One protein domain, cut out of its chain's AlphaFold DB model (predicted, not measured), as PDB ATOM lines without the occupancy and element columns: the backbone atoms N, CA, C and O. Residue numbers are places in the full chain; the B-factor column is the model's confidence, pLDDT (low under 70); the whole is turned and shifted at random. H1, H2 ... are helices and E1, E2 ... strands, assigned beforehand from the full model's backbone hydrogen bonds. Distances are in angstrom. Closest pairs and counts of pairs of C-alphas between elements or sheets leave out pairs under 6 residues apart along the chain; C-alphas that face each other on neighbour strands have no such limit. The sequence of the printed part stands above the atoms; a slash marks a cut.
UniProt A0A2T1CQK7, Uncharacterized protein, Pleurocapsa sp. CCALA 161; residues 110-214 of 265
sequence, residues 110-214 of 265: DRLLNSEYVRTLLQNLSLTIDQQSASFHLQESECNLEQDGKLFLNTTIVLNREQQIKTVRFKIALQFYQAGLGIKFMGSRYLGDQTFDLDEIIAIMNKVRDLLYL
ATOM      1  N   ASP A 110       2.939  15.368 -10.511       96.31
ATOM      2  CA  ASP A 110       3.892  15.114 -11.602       96.31
ATOM      3  C   ASP A 110       3.703  16.129 -12.732       96.31
ATOM      4  O   ASP A 110       4.653  16.798 -13.146       96.31
ATOM      5  N   ARG A 111       2.461  16.303 -13.203       95.62
ATOM      6  CA  ARG A 111       2.131  17.290 -14.244       95.62
ATOM      7  C   ARG A 111       2.513  18.707 -13.824       95.62
ATOM      8  O   ARG A 111       3.173  19.404 -14.592       95.62
ATOM      9  N   LEU A 112       2.155  19.108 -12.606       92.88
ATOM     10  CA  LEU A 112       2.440  20.443 -12.091       92.88
ATOM     11  C   LEU A 112       3.948  20.698 -11.993       92.88
ATOM     12  O   LEU A 112       4.417  21.737 -12.450       92.88
ATOM     13  N   LEU A 113       4.722  19.759 -11.447       93.12
ATOM     14  CA  LEU A 113       6.174  19.897 -11.293       93.12
ATOM     15  C   LEU A 113       6.910  19.980 -12.637       93.12
ATOM     16  O   LEU A 113       7.940  20.643 -12.722       93.12
ATOM     17  N   ASN A 114       6.359  19.364 -13.686       94.44
ATOM     18  CA  ASN A 114       6.881  19.445 -15.054       94.44
ATOM     19  C   ASN A 114       6.229  20.562 -15.893       94.44
ATOM     20  O   ASN A 114       6.502  20.667 -17.090       94.44
ATOM     21  N   SER A 115       5.365  21.389 -15.301       92.00
ATOM     22  CA  SER A 115       4.689  22.475 -16.011       92.00
ATOM     23  C   SER A 115       5.627  23.649 -16.295       92.00
ATOM     24  O   SER A 115       6.538  23.960 -15.522       92.00
ATOM     25  N   GLU A 116       5.332  24.396 -17.363       88.00
ATOM     26  CA  GLU A 116       6.013  25.672 -17.634       88.00
ATOM     27  C   GLU A 116       5.807  26.691 -16.502       88.00
ATOM     28  O   GLU A 116       6.654  27.559 -16.296       88.00
ATOM     29  N   TYR A 117       4.708  26.576 -15.746       84.50
ATOM     30  CA  TYR A 117       4.445  27.418 -14.582       84.50
ATOM     31  C   TYR A 117       5.494  27.199 -13.486       84.50
ATOM     32  O   TYR A 117       6.178  28.149 -13.113       84.50
ATOM     33  N   VAL A 118       5.675  25.959 -13.012       87.50
ATOM     34  CA  VAL A 118       6.678  25.649 -11.974       87.50
ATOM     35  C   VAL A 118       8.089  25.908 -12.488       87.50
ATOM     36  O   VAL A 118       8.927  26.430 -11.756       87.50
ATOM     37  N   ARG A 119       8.355  25.610 -13.760       90.19
ATOM     38  CA  ARG A 119       9.644  25.917 -14.377       90.19
ATOM     39  C   ARG A 119       9.951  27.413 -14.336       90.19
ATOM     40  O   ARG A 119      11.004  27.789 -13.835       90.19
ATOM     41  N   THR A 120       9.032  28.250 -14.813       85.94
ATOM     42  CA  THR A 120       9.191  29.713 -14.826       85.94
ATOM     43  C   THR A 120       9.313  30.260 -13.407       85.94
ATOM     44  O   THR A 120      10.186  31.080 -13.138       85.94
ATOM     45  N   LEU A 121       8.485  29.758 -12.485       84.62
ATOM     46  CA  LEU A 121       8.538  30.103 -11.069       84.62
ATOM     47  C   LEU A 121       9.940  29.885 -10.487       84.62
ATOM     48  O   LEU A 121      10.511  30.805  -9.912       84.62
ATOM     49  N   LEU A 122      10.504  28.687 -10.658       88.81
ATOM     50  CA  LEU A 122      11.813  28.339 -10.102       88.81
ATOM     51  C   LEU A 122      12.961  29.098 -10.776       88.81
ATOM     52  O   LEU A 122      13.894  29.515 -10.093       88.81
ATOM     53  N   GLN A 123      12.874  29.327 -12.089       89.25
ATOM     54  CA  GLN A 123      13.886  30.088 -12.830       89.25
ATOM     55  C   GLN A 123      13.934  31.555 -12.422       89.25
ATOM     56  O   GLN A 123      15.005  32.158 -12.459       89.25
ATOM     57  N   ASN A 124      12.785  32.114 -12.050       85.25
ATOM     58  CA  ASN A 124      12.689  33.504 -11.650       85.25
ATOM     59  C   ASN A 124      13.188  33.736 -10.224       85.25
ATOM     60  O   ASN A 124      13.481  34.881  -9.902       85.25
ATOM     61  N   LEU A 125      13.325  32.704  -9.387       84.50
ATOM     62  CA  LEU A 125      13.824  32.887  -8.026       84.50
ATOM     63  C   LEU A 125      15.211  33.514  -8.029       84.50
ATOM     64  O   LEU A 125      16.150  32.973  -8.611       84.50
ATOM     65  N   SER A 126      15.356  34.607  -7.283       83.75
ATOM     66  CA  SER A 126      16.666  35.190  -7.010       83.75
ATOM     67  C   SER A 126      17.508  34.205  -6.191       83.75
ATOM     68  O   SER A 126      17.342  34.081  -4.973       83.75
ATOM     69  N   LEU A 127      18.382  33.463  -6.872       90.12
ATOM     70  CA  LEU A 127      19.332  32.519  -6.297       90.12
ATOM     71  C   LEU A 127      20.746  33.073  -6.496       90.12
ATOM     72  O   LEU A 127      21.153  33.407  -7.607       90.12
ATOM     73  N   THR A 128      21.508  33.122  -5.407       89.81
ATOM     74  CA  THR A 128      22.902  33.567  -5.418       89.81
ATOM     75  C   THR A 128      23.779  32.461  -4.858       89.81
ATOM     76  O   THR A 128      23.523  31.968  -3.758       89.81
ATOM     77  N   ILE A 129      24.815  32.084  -5.605       91.19
ATOM     78  CA  ILE A 129      25.830  31.101  -5.209       91.19
ATOM     79  C   ILE A 129      27.185  31.770  -5.423       91.19
ATOM     80  O   ILE A 129      27.439  32.304  -6.499       91.19
ATOM     81  N   ASP A 130      28.033  31.811  -4.395       89.44
ATOM     82  CA  ASP A 130      29.344  32.481  -4.442       89.44
ATOM     83  C   ASP A 130      29.287  33.948  -4.909       89.44
ATOM     84  O   ASP A 130      30.147  34.412  -5.652       89.44
ATOM     85  N   GLN A 131      28.254  34.690  -4.490       87.94
ATOM     86  CA  GLN A 131      27.991  36.084  -4.910       87.94
ATOM     87  C   GLN A 131      27.669  36.252  -6.407       87.94
ATOM     88  O   GLN A 131      27.569  37.378  -6.890       87.94
ATOM     89  N   GLN A 132      27.457  35.155  -7.135       90.44
ATOM     90  CA  GLN A 132      27.053  35.156  -8.535       90.44
ATOM     91  C   GLN A 132      25.583  34.775  -8.673       90.44
ATOM     92  O   GLN A 132      25.078  33.915  -7.947       90.44
ATOM     93  N   SER A 133      24.910  35.406  -9.635       91.62
ATOM     94  CA  SER A 133      23.535  35.060  -9.979       91.62
ATOM     95  C   SER A 133      23.477  33.648 -10.559       91.62
ATOM     96  O   SER A 133      24.296  33.262 -11.401       91.62
ATOM     97  N   ALA A 134      22.501  32.877 -10.100       93.69
ATOM     98  CA  ALA A 134      22.201  31.552 -10.602       93.69
ATOM     99  C   ALA A 134      20.687  31.399 -10.763       93.69
ATOM    100  O   ALA A 134      19.899  32.106 -10.142       93.69
ATOM    101  N   SER A 135      20.272  30.445 -11.585       93.56
ATOM    102  CA  SER A 135      18.876  30.022 -11.670       93.56
ATOM    103  C   SER A 135      18.805  28.512 -11.759       93.56
ATOM    104  O   SER A 135      19.749  27.855 -12.205       93.56
ATOM    105  N   PHE A 136      17.687  27.936 -11.338       94.50
ATOM    106  CA  PHE A 136      17.490  26.501 -11.451       94.50
ATOM    107  C   PHE A 136      16.064  26.169 -11.857       94.50
ATOM    108  O   PHE A 136      15.136  26.944 -11.644       94.50
ATOM    109  N   HIS A 137      15.891  24.989 -12.437       93.69
ATOM    110  CA  HIS A 137      14.574  24.427 -12.699       93.69
ATOM    111  C   HIS A 137      14.583  22.911 -12.601       93.69
ATOM    112  O   HIS A 137      15.638  22.269 -12.608       93.69
ATOM    113  N   LEU A 138      13.382  22.348 -12.508       94.25
ATOM    114  CA  LEU A 138      13.159  20.911 -12.477       94.25
ATOM    115  C   LEU A 138      12.828  20.376 -13.871       94.25
ATOM    116  O   LEU A 138      12.260  21.079 -14.709       94.25
ATOM    117  N   GLN A 139      13.204  19.125 -14.108       94.62
ATOM    118  CA  GLN A 139      12.847  18.330 -15.278       94.62
ATOM    119  C   GLN A 139      12.607  16.884 -14.850       94.62
ATOM    120  O   GLN A 139      13.222  16.418 -13.889       94.62
ATOM    121  N   GLU A 140      11.775  16.162 -15.604       95.00
ATOM    122  CA  GLU A 140      11.509  14.731 -15.390       95.00
ATOM    123  C   GLU A 140      11.128  14.430 -13.933       95.00
ATOM    124  O   GLU A 140      11.668  13.521 -13.299       95.00
ATOM    125  N   SER A 141      10.257  15.267 -13.372       95.62
ATOM    126  CA  SER A 141       9.866  15.180 -11.972       95.62
ATOM    127  C   SER A 141       8.779  14.130 -11.769       95.62
ATOM    128  O   SER A 141       7.732  14.186 -12.405       95.62
ATOM    129  N   GLU A 142       9.014  13.217 -10.836       96.69
ATOM    130  CA  GLU A 142       8.042  12.253 -10.330       96.69
ATOM    131  C   GLU A 142       7.901  12.464  -8.822       96.69
ATOM    132  O   GLU A 142       8.859  12.341  -8.050       96.69
ATOM    133  N   CYS A 143       6.691  12.795  -8.412       94.50
ATOM    134  CA  CYS A 143       6.256  12.898  -7.040       94.50
ATOM    135  C   CYS A 143       5.796  11.521  -6.555       94.50
ATOM    136  O   CYS A 143       5.180  10.759  -7.293       94.50
ATOM    137  N   ASN A 144       6.057  11.205  -5.294       95.81
ATOM    138  CA  ASN A 144       5.424  10.104  -4.585       95.81
ATOM    139  C   ASN A 144       4.944  10.619  -3.227       95.81
ATOM    140  O   ASN A 144       5.731  11.141  -2.431       95.81
ATOM    141  N   LEU A 145       3.635  10.506  -3.012       94.88
ATOM    142  CA  LEU A 145       2.929  11.005  -1.842       94.88
ATOM    143  C   LEU A 145       2.696   9.843  -0.877       94.88
ATOM    144  O   LEU A 145       1.832   8.999  -1.103       94.88
ATOM    145  N   GLU A 146       3.455   9.803   0.213       92.00
ATOM    146  CA  GLU A 146       3.382   8.729   1.200       92.00
ATOM    147  C   GLU A 146       2.638   9.156   2.473       92.00
ATOM    148  O   GLU A 146       2.390  10.335   2.739       92.00
ATOM    149  N   GLN A 147       2.293   8.164   3.298       83.12
ATOM    150  CA  GLN A 147       1.709   8.395   4.618       83.12
ATOM    151  C   GLN A 147       2.645   9.229   5.519       83.12
ATOM    152  O   GLN A 147       3.843   9.381   5.263       83.12
ATOM    153  N   ASP A 148       2.087   9.779   6.599       83.69
ATOM    154  CA  ASP A 148       2.789  10.630   7.574       83.69
ATOM    155  C   ASP A 148       3.356  11.944   7.000       83.69
ATOM    156  O   ASP A 148       4.355  12.478   7.502       83.69
ATOM    157  N   GLY A 149       2.740  12.472   5.936       85.94
ATOM    158  CA  GLY A 149       3.139  13.750   5.341       85.94
ATOM    159  C   GLY A 149       4.481  13.703   4.609       85.94
ATOM    160  O   GLY A 149       5.126  14.744   4.464       85.94
ATOM    161  N   LYS A 150       4.931  12.514   4.187       92.12
ATOM    162  CA  LYS A 150       6.193  12.328   3.465       92.12
ATOM    163  C   LYS A 150       5.977  12.476   1.963       92.12
ATOM    164  O   LYS A 150       5.077  11.873   1.389       92.12
ATOM    165  N   LEU A 151       6.850  13.250   1.331       92.31
ATOM    166  CA  LEU A 151       6.900  13.434  -0.111       92.31
ATOM    167  C   LEU A 151       8.279  13.019  -0.609       92.31
ATOM    168  O   LEU A 151       9.299  13.524  -0.131       92.31
ATOM    169  N   PHE A 152       8.313  12.121  -1.584       94.62
ATOM    170  CA  PHE A 152       9.528  11.796  -2.318       94.62
ATOM    171  C   PHE A 152       9.460  12.407  -3.707       94.62
ATOM    172  O   PHE A 152       8.458  12.281  -4.400       94.62
ATOM    173  N   LEU A 153      10.545  13.050  -4.115       93.88
ATOM    174  CA  LEU A 153      10.681  13.655  -5.428       93.88
ATOM    175  C   LEU A 153      11.872  13.023  -6.139       93.88
ATOM    176  O   LEU A 153      13.013  13.211  -5.715       93.88
ATOM    177  N   ASN A 154      11.615  12.289  -7.217       95.62
ATOM    178  CA  ASN A 154      12.652  11.937  -8.180       95.62
ATOM    179  C   ASN A 154      12.651  13.022  -9.252       95.62
ATOM    180  O   ASN A 154      11.618  13.273  -9.854       95.62
ATOM    181  N   THR A 155      13.768  13.700  -9.482       94.88
ATOM    182  CA  THR A 155      13.799  14.802 -10.449       94.88
ATOM    183  C   THR A 155      15.199  15.029 -10.972       94.88
ATOM    184  O   THR A 155      16.187  14.760 -10.291       94.88
ATOM    185  N   THR A 156      15.291  15.603 -12.158       95.31
ATOM    186  CA  THR A 156      16.504  16.242 -12.648       95.31
ATOM    187  C   THR A 156      16.461  17.720 -12.271       95.31
ATOM    188  O   THR A 156      15.453  18.385 -12.496       95.31
ATOM    189  N   ILE A 157      17.529  18.228 -11.658       94.50
ATOM    190  CA  ILE A 157      17.716  19.657 -11.396       94.50
ATOM    191  C   ILE A 157      18.733  20.181 -12.400       94.50
ATOM    192  O   ILE A 157      19.850  19.665 -12.482       94.50
ATOM    193  N   VAL A 158      18.349  21.215 -13.139       95.62
ATOM    194  CA  VAL A 158      19.244  21.963 -14.022       95.62
ATOM    195  C   VAL A 158      19.597  23.264 -13.323       95.62
ATOM    196  O   VAL A 158      18.713  24.072 -13.057       95.62
ATOM    197  N   LEU A 159      20.877  23.452 -13.023       95.44
ATOM    198  CA  LEU A 159      21.432  24.662 -12.430       95.44
ATOM    199  C   LEU A 159      22.183  25.443 -13.509       95.44
ATOM    200  O   LEU A 159      23.158  24.944 -14.075       95.44
ATOM    201  N   ASN A 160      21.742  26.670 -13.769       93.75
ATOM    202  CA  ASN A 160      22.387  27.601 -14.684       93.75
ATOM    203  C   ASN A 160      23.171  28.640 -13.878       93.75
ATOM    204  O   ASN A 160      22.599  29.399 -13.096       93.75
ATOM    205  N   ARG A 161      24.481  28.686 -14.103       90.56
ATOM    206  CA  ARG A 161      25.397  29.749 -13.671       90.56
ATOM    207  C   ARG A 161      25.954  30.431 -14.920       90.56
ATOM    208  O   ARG A 161      25.933  29.843 -15.999       90.56
ATOM    209  N   GLU A 162      26.502  31.638 -14.783       81.06
ATOM    210  CA  GLU A 162      26.980  32.450 -15.921       81.06
ATOM    211  C   GLU A 162      27.893  31.699 -16.909       81.06
ATOM    212  O   GLU A 162      27.852  31.960 -18.108       81.06
ATOM    213  N   GLN A 163      28.707  30.758 -16.421       80.62
ATOM    214  CA  GLN A 163      29.694  30.035 -17.233       80.62
ATOM    215  C   GLN A 163      29.440  28.527 -17.329       80.62
ATOM    216  O   GLN A 163      30.203  27.818 -17.985       80.62
ATOM    217  N   GLN A 164      28.402  28.007 -16.668       89.00
ATOM    218  CA  GLN A 164      28.194  26.568 -16.571       89.00
ATOM    219  C   GLN A 164      26.723  26.211 -16.381       89.00
ATOM    220  O   GLN A 164      26.031  26.775 -15.538       89.00
ATOM    221  N   ILE A 165      26.290  25.185 -17.109       92.81
ATOM    222  CA  ILE A 165      25.049  24.467 -16.830       92.81
ATOM    223  C   ILE A 165      25.433  23.125 -16.212       92.81
ATOM    224  O   ILE A 165      26.167  22.345 -16.822       92.81
ATOM    225  N   LYS A 166      24.953  22.854 -14.998       94.12
ATOM    226  CA  LYS A 166      25.079  21.547 -14.341       94.12
ATOM    227  C   LYS A 166      23.707  20.887 -14.292       94.12
ATOM    228  O   LYS A 166      22.720  21.537 -13.970       94.12
ATOM    229  N   THR A 167      23.646  19.598 -14.604       94.44
ATOM    230  CA  THR A 167      22.394  18.832 -14.600       94.44
ATOM    231  C   THR A 167      22.574  17.602 -13.737       94.44
ATOM    232  O   THR A 167      23.420  16.766 -14.031       94.44
ATOM    233  N   VAL A 168      21.795  17.479 -12.669       94.00
ATOM    234  CA  VAL A 168      21.967  16.386 -11.712       94.00
ATOM    235  C   VAL A 168      20.627  15.753 -11.376       94.00
ATOM    236  O   VAL A 168      19.652  16.443 -11.079       94.00
ATOM    237  N   ARG A 169      20.579  14.419 -11.413       94.00
ATOM    238  CA  ARG A 169      19.394  13.640 -11.052       94.00
ATOM    239  C   ARG A 169      19.401  13.337  -9.557       94.00
ATOM    240  O   ARG A 169      20.356  12.759  -9.033       94.00
ATOM    241  N   PHE A 170      18.315  13.690  -8.885       89.31
ATOM    242  CA  PHE A 170      18.117  13.537  -7.454       89.31
ATOM    243  C   PHE A 170      16.927  12.644  -7.137       89.31
ATOM    244  O   PHE A 170      15.917  12.637  -7.838       89.31
ATOM    245  N   LYS A 171      17.031  11.976  -5.992       92.38
ATOM    246  CA  LYS A 171      15.892  11.590  -5.170       92.38
ATOM    247  C   LYS A 171      15.922  12.417  -3.893       92.38
ATOM    248  O   LYS A 171      16.918  12.374  -3.175       92.38
ATOM    249  N   ILE A 172      14.861  13.158  -3.611       91.06
ATOM    250  CA  ILE A 172      14.729  14.035  -2.445       91.06
ATOM    251  C   ILE A 172      13.590  13.516  -1.575       91.06
ATOM    252  O   ILE A 172      12.544  13.139  -2.091       91.06
ATOM    253  N   ALA A 173      13.799  13.492  -0.262       92.19
ATOM    254  CA  ALA A 173      12.778  13.168   0.721       92.19
ATOM    255  C   ALA A 173      12.448  14.415   1.545       92.19
ATOM    256  O   ALA A 173      13.328  15.006   2.178       92.19
ATOM    257  N   LEU A 174      11.175  14.794   1.553       89.88
ATOM    258  CA  LEU A 174      10.638  15.932   2.287       89.88
ATOM    259  C   LEU A 174       9.541  15.457   3.240       89.88
ATOM    260  O   LEU A 174       8.849  14.476   2.968       89.88
ATOM    261  N   GLN A 175       9.371  16.154   4.358       90.38
ATOM    262  CA  GLN A 175       8.265  15.919   5.277       90.38
ATOM    263  C   GLN A 175       7.581  17.229   5.646       90.38
ATOM    264  O   GLN A 175       8.226  18.163   6.129       90.38
ATOM    265  N   PHE A 176       6.268  17.272   5.457       88.56
ATOM    266  CA  PHE A 176       5.416  18.350   5.939       88.56
ATOM    267  C   PHE A 176       5.194  18.220   7.452       88.56
ATOM    268  O   PHE A 176       4.915  17.138   7.964       88.56
ATOM    269  N   TYR A 177       5.303  19.330   8.182       87.12
ATOM    270  CA  TYR A 177       5.011  19.413   9.618       87.12
ATOM    271  C   TYR A 177       4.219  20.690   9.933       87.12
ATOM    272  O   TYR A 177       4.050  21.540   9.063       87.12
ATOM    273  N   GLN A 178       3.682  20.820  11.157       87.25
ATOM    274  CA  GLN A 178       2.846  21.971  11.563       87.25
ATOM    275  C   GLN A 178       1.688  22.232  10.579       87.25
ATOM    276  O   GLN A 178       1.586  23.299   9.984       87.25
ATOM    277  N   ALA A 179       0.847  21.212  10.364       86.12
ATOM    278  CA  ALA A 179      -0.218  21.230   9.353       86.12
ATOM    279  C   ALA A 179       0.286  21.529   7.923       86.12
ATOM    280  O   ALA A 179      -0.454  22.061   7.108       86.12
ATOM    281  N   GLY A 180       1.551  21.213   7.638       82.81
ATOM    282  CA  GLY A 180       2.223  21.432   6.357       82.81
ATOM    283  C   GLY A 180       2.632  22.864   6.063       82.81
ATOM    284  O   GLY A 180       3.029  23.155   4.942       82.81
ATOM    285  N   LEU A 181       2.595  23.737   7.069       82.00
ATOM    286  CA  LEU A 181       3.148  25.089   6.977       82.00
ATOM    287  C   LEU A 181       4.673  25.122   7.160       82.00
ATOM    288  O   LEU A 181       5.291  26.169   6.990       82.00
ATOM    289  N   GLY A 182       5.280  23.987   7.508       83.44
ATOM    290  CA  GLY A 182       6.722  23.794   7.501       83.44
ATOM    291  C   GLY A 182       7.108  22.566   6.683       83.44
ATOM    292  O   GLY A 182       6.393  21.560   6.674       83.44
ATOM    293  N   ILE A 183       8.272  22.634   6.031       85.00
ATOM    294  CA  ILE A 183       8.888  21.496   5.348       85.00
ATOM    295  C   ILE A 183      10.228  21.150   5.980       85.00
ATOM    296  O   ILE A 183      11.042  22.021   6.303       85.00
ATOM    297  N   LYS A 184      10.460  19.860   6.188       86.69
ATOM    298  CA  LYS A 184      11.730  19.326   6.657       86.69
ATOM    299  C   LYS A 184      12.368  18.529   5.534       86.69
ATOM    300  O   LYS A 184      11.769  17.591   5.017       86.69
ATOM    301  N   PHE A 185      13.600  18.884   5.189       87.50
ATOM    302  CA  PHE A 185      14.428  18.063   4.321       87.50
ATOM    303  C   PHE A 185      14.920  16.847   5.110       87.50
ATOM    304  O   PHE A 185      15.627  16.989   6.110       87.50
ATOM    305  N   MET A 186      14.502  15.658   4.687       88.44
ATOM    306  CA  MET A 186      14.844  14.396   5.349       88.44
ATOM    307  C   MET A 186      16.110  13.768   4.766       88.44
ATOM    308  O   MET A 186      16.768  12.976   5.436       88.44
ATOM    309  N   GLY A 187      16.463  14.134   3.536       85.31
ATOM    310  CA  GLY A 187      17.678  13.696   2.866       85.31
ATOM    311  C   GLY A 187      17.540  13.737   1.351       85.31
ATOM    312  O   GLY A 187      16.441  13.859   0.807       85.31
ATOM    313  N   SER A 188      18.666  13.588   0.665       86.12
ATOM    314  CA  SER A 188      18.704  13.384  -0.778       86.12
ATOM    315  C   SER A 188      19.710  12.305  -1.154       86.12
ATOM    316  O   SER A 188      20.591  11.933  -0.377       86.12
ATOM    317  N   ARG A 189      19.555  11.775  -2.364       88.00
ATOM    318  CA  ARG A 189      20.490  10.847  -2.989       88.00
ATOM    319  C   ARG A 189      20.676  11.231  -4.451       88.00
ATOM    320  O   ARG A 189      19.693  11.444  -5.157       88.00
ATOM    321  N   TYR A 190      21.925  11.249  -4.899       88.94
ATOM    322  CA  TYR A 190      22.267  11.340  -6.314       88.94
ATOM    323  C   TYR A 190      21.911  10.046  -7.044       88.94
ATOM    324  O   TYR A 190      22.186   8.950  -6.554       88.94
ATOM    325  N   LEU A 191      21.297  10.169  -8.217       82.62
ATOM    326  CA  LEU A 191      20.942   9.036  -9.075       82.62
ATOM    327  C   LEU A 191      21.928   8.867 -10.252       82.62
ATOM    328  O   LEU A 191      21.567   8.283 -11.269       82.62
ATOM    329  N   GLY A 192      23.160   9.370 -10.114       80.00
ATOM    330  CA  GLY A 192      24.237   9.270 -11.105       80.00
ATOM    331  C   GLY A 192      25.576   9.798 -10.577       80.00
ATOM    332  O   GLY A 192      25.692  10.114  -9.393       80.00
ATOM    333  N   ASP A 193      26.566   9.906 -11.468       80.31
ATOM    334  CA  ASP A 193      27.955  10.257 -11.115       80.31
ATOM    335  C   ASP A 193      28.200  11.768 -10.990       80.31
ATOM    336  O   ASP A 193      29.189  12.197 -10.399       80.31
ATOM    337  N   GLN A 194      27.314  12.590 -11.562       79.25
ATOM    338  CA  GLN A 194      27.385  14.041 -11.420       79.25
ATOM    339  C   GLN A 194      26.766  14.472 -10.095       79.25
ATOM    340  O   GLN A 194      25.684  14.018  -9.720       79.25
ATOM    341  N   THR A 195      27.438  15.394  -9.414       85.38
ATOM    342  CA  THR A 195      27.001  15.927  -8.127       85.38
ATOM    343  C   THR A 195      27.050  17.445  -8.142       85.38
ATOM    344  O   THR A 195      27.904  18.043  -8.799       85.38
ATOM    345  N   PHE A 196      26.159  18.063  -7.377       90.31
ATOM    346  CA  PHE A 196      26.343  19.447  -6.963       90.31
ATOM    347  C   PHE A 196      27.339  19.502  -5.808       90.31
ATOM    348  O   PHE A 196      27.498  18.526  -5.061       90.31
ATOM    349  N   ASP A 197      28.027  20.628  -5.673       89.88
ATOM    350  CA  ASP A 197      28.765  20.906  -4.447       89.88
ATOM    351  C   ASP A 197      27.799  21.262  -3.301       89.88
ATOM    352  O   ASP A 197      26.579  21.358  -3.469       89.88
ATOM    353  N   LEU A 198      28.337  21.364  -2.086       85.75
ATOM    354  CA  LEU A 198      27.518  21.579  -0.896       85.75
ATOM    355  C   LEU A 198      26.809  22.942  -0.929       85.75
ATOM    356  O   LEU A 198      25.649  23.024  -0.520       85.75
ATOM    357  N   ASP A 199      27.478  23.978  -1.431       90.06
ATOM    358  CA  ASP A 199      26.950  25.341  -1.471       90.06
ATOM    359  C   ASP A 199      25.794  25.447  -2.474       90.06
ATOM    360  O   ASP A 199      24.752  26.028  -2.159       90.06
ATOM    361  N   GLU A 200      25.907  24.781  -3.625       92.25
ATOM    362  CA  GLU A 200      24.838  24.634  -4.615       92.25
ATOM    363  C   GLU A 200      23.592  23.960  -4.018       92.25
ATOM    364  O   GLU A 200      22.475  24.470  -4.160       92.25
ATOM    365  N   ILE A 201      23.758  22.841  -3.299       88.25
ATOM    366  CA  ILE A 201      22.634  22.141  -2.651       88.25
ATOM    367  C   ILE A 201      21.978  23.035  -1.601       88.25
ATOM    368  O   ILE A 201      20.752  23.144  -1.566       88.25
ATOM    369  N   ILE A 202      22.775  23.662  -0.732       87.25
ATOM    370  CA  ILE A 202      22.266  24.511   0.347       87.25
ATOM    371  C   ILE A 202      21.492  25.696  -0.229       87.25
ATOM    372  O   ILE A 202      20.391  25.986   0.244       87.25
ATOM    373  N   ALA A 203      22.023  26.356  -1.257       90.88
ATOM    374  CA  ALA A 203      21.385  27.510  -1.871       90.88
ATOM    375  C   ALA A 203      20.037  27.136  -2.516       90.88
ATOM    376  O   ALA A 203      19.029  27.794  -2.247       90.88
ATOM    377  N   ILE A 204      19.986  26.032  -3.274       90.25
ATOM    378  CA  ILE A 204      18.741  25.529  -3.878       90.25
ATOM    379  C   ILE A 204      17.731  25.138  -2.791       90.25
ATOM    380  O   ILE A 204      16.581  25.574  -2.835       90.25
ATOM    381  N   MET A 205      18.136  24.350  -1.789       85.50
ATOM    382  CA  MET A 205      17.226  23.890  -0.732       85.50
ATOM    383  C   MET A 205      16.691  25.045   0.119       85.50
ATOM    384  O   MET A 205      15.517  25.032   0.489       85.50
ATOM    385  N   ASN A 206      17.518  26.054   0.407       84.56
ATOM    386  CA  ASN A 206      17.064  27.261   1.092       84.56
ATOM    387  C   ASN A 206      16.014  27.996   0.255       84.56
ATOM    388  O   ASN A 206      14.960  28.320   0.788       84.56
ATOM    389  N   LYS A 207      16.231  28.164  -1.056       85.88
ATOM    390  CA  LYS A 207      15.254  28.839  -1.924       85.88
ATOM    391  C   LYS A 207      13.950  28.067  -2.094       85.88
ATOM    392  O   LYS A 207      12.881  28.667  -2.055       85.88
ATOM    393  N   VAL A 208      14.009  26.741  -2.207       81.44
ATOM    394  CA  VAL A 208      12.801  25.896  -2.214       81.44
ATOM    395  C   VAL A 208      12.050  26.002  -0.883       81.44
ATOM    396  O   VAL A 208      10.822  26.042  -0.866       81.44
ATOM    397  N   ARG A 209      12.766  26.077   0.244       78.50
ATOM    398  CA  ARG A 209      12.145  26.301   1.553       78.50
ATOM    399  C   ARG A 209      11.480  27.680   1.629       78.50
ATOM    400  O   ARG A 209      10.375  27.766   2.152       78.50
ATOM    401  N   ASP A 210      12.120  28.722   1.106       76.50
ATOM    402  CA  ASP A 210      11.580  30.086   1.097       76.50
ATOM    403  C   ASP A 210      10.294  30.172   0.258       76.50
ATOM    404  O   ASP A 210       9.309  30.746   0.714       76.50
ATOM    405  N   LEU A 211      10.244  29.486  -0.891       72.12
ATOM    406  CA  LEU A 211       9.023  29.337  -1.694       72.12
ATOM    407  C   LEU A 211       7.845  28.761  -0.902       72.12
ATOM    408  O   LEU A 211       6.704  29.161  -1.099       72.12
ATOM    409  N   LEU A 212       8.105  27.808  -0.009       64.94
ATOM    410  CA  LEU A 212       7.063  27.191   0.814       64.94
ATOM    411  C   LEU A 212       6.612  28.101   1.966       64.94
ATOM    412  O   LEU A 212       5.539  27.888   2.532       64.94
ATOM    413  N   TYR A 213       7.394  29.136   2.288       60.72
ATOM    414  CA  TYR A 213       6.995  30.208   3.199       60.72
ATOM    415  C   TYR A 213       6.189  31.321   2.521       60.72
ATOM    416  O   TYR A 213       5.578  32.116   3.249       60.72
ATOM    417  N   LEU A 214       6.099  31.334   1.182       56.56
ATOM    418  CA  LEU A 214       5.171  32.171   0.412       56.56
ATOM    419  C   LEU A 214       3.747  31.625   0.581       56.56
ATOM    420  O   LEU A 214       3.139  31.002  -0.284       56.56
TER     421      LEU A 214
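AT A GLANCE: This is residues 110 to 214 of the 265 residues of an uncharacterized protein of Pleurocapsa sp. CCALA 161 (UniProt A0A2T1CQK7). One antiparallel sheet of five long and short strands, twisted and curled like part of a barrel, wraps round the helix H3, which lies in its hollow; the short helices H1 and H2 pack along the strand E2. The strands E2, E3 and E4 each bend sharply partway along. The printed part has 105 residues, with three named helices and five named strands in the order H1 H2 E1 E2 E3 E4 E5 H3; the sheet's order is E1 E2 E3 E4 E5, and the class is mixed, helices and strands. The whole is compact, with a radius of gyration of the C-alphas of 13.5 A, and spans 41 by 30 by 27 A.

IN THESE COORDINATES: The sheet has E1, residues 127 to 129, 6.7 A; E2, residues 132 to 146, 36.8 A; E3, residues 150 to 161, 31.1 A; E4, residues 164 to 177, 35.7 A; and E5, residues 182 to 190, 24.2 A. E2 begins at C-alpha 132, (27.053, 35.156, -8.535). H1 is residues 110 to 113, 5.3 A, with C-alpha 110 at (3.892, 15.114, -11.602). H2 is residues 116 to 124, 11.9 A. H3 is residues 198 to 213, 22.6 A, and ends at C-alpha 213, (6.995, 30.208, 3.199).

HOW THE PARTS SIT: The five strands form a meander, each the antiparallel neighbour of the one before, and each successive pair is a hairpin. E1 and E5 are the edge strands. E2 bends by 72 degrees at residue 140, E3 by 62 degrees at residue 154 and E4 by 68 degrees at residue 169. Within hydrogen-bond range are N 134 and O 127 of E2 and E1, 2.9 A; N 142 and O 154 of E2 and E3, 2.8 A; N 157 and O 168 of E3 and E4, 2.8 A; and N 184 and O 175 of E5 and E4, 2.8 A. The sheet curls round H3, which is on one face of it, two layers with helix over sheet. The closest C-alphas of E1 and H3 are those of Ile 129 and Glu 200, 6.6 A; of E5 and H3, those of Ile 183 and Arg 209, 6.9 A. H2 is on the sheet, only just at the sheet's level with a height of 3.8 A; its closest C-alpha to E2 is that of Gln 123, 5.1 A from that of Ser 135. H1 is on the sheet at a height of 7.8 A, and the C-alphas of Asp 110 and Glu 142 are its closest to E2, 5.2 A apart. H1 and H3 are apart. In H2 and H3 every O i to N i+4 pair is within hydrogen-bond range; H1 is too short for such a pair.

THE WHOLE: The two C-alphas farthest apart are those of Gln 147 and Gln 163, 41.6 A. The printed part has no cut and no long link; the link from E5 to H3, of 7 residues, is short and the others are tight. The mean pLDDT of the printed part is 88.3, and residues 212 to 214 are under 70.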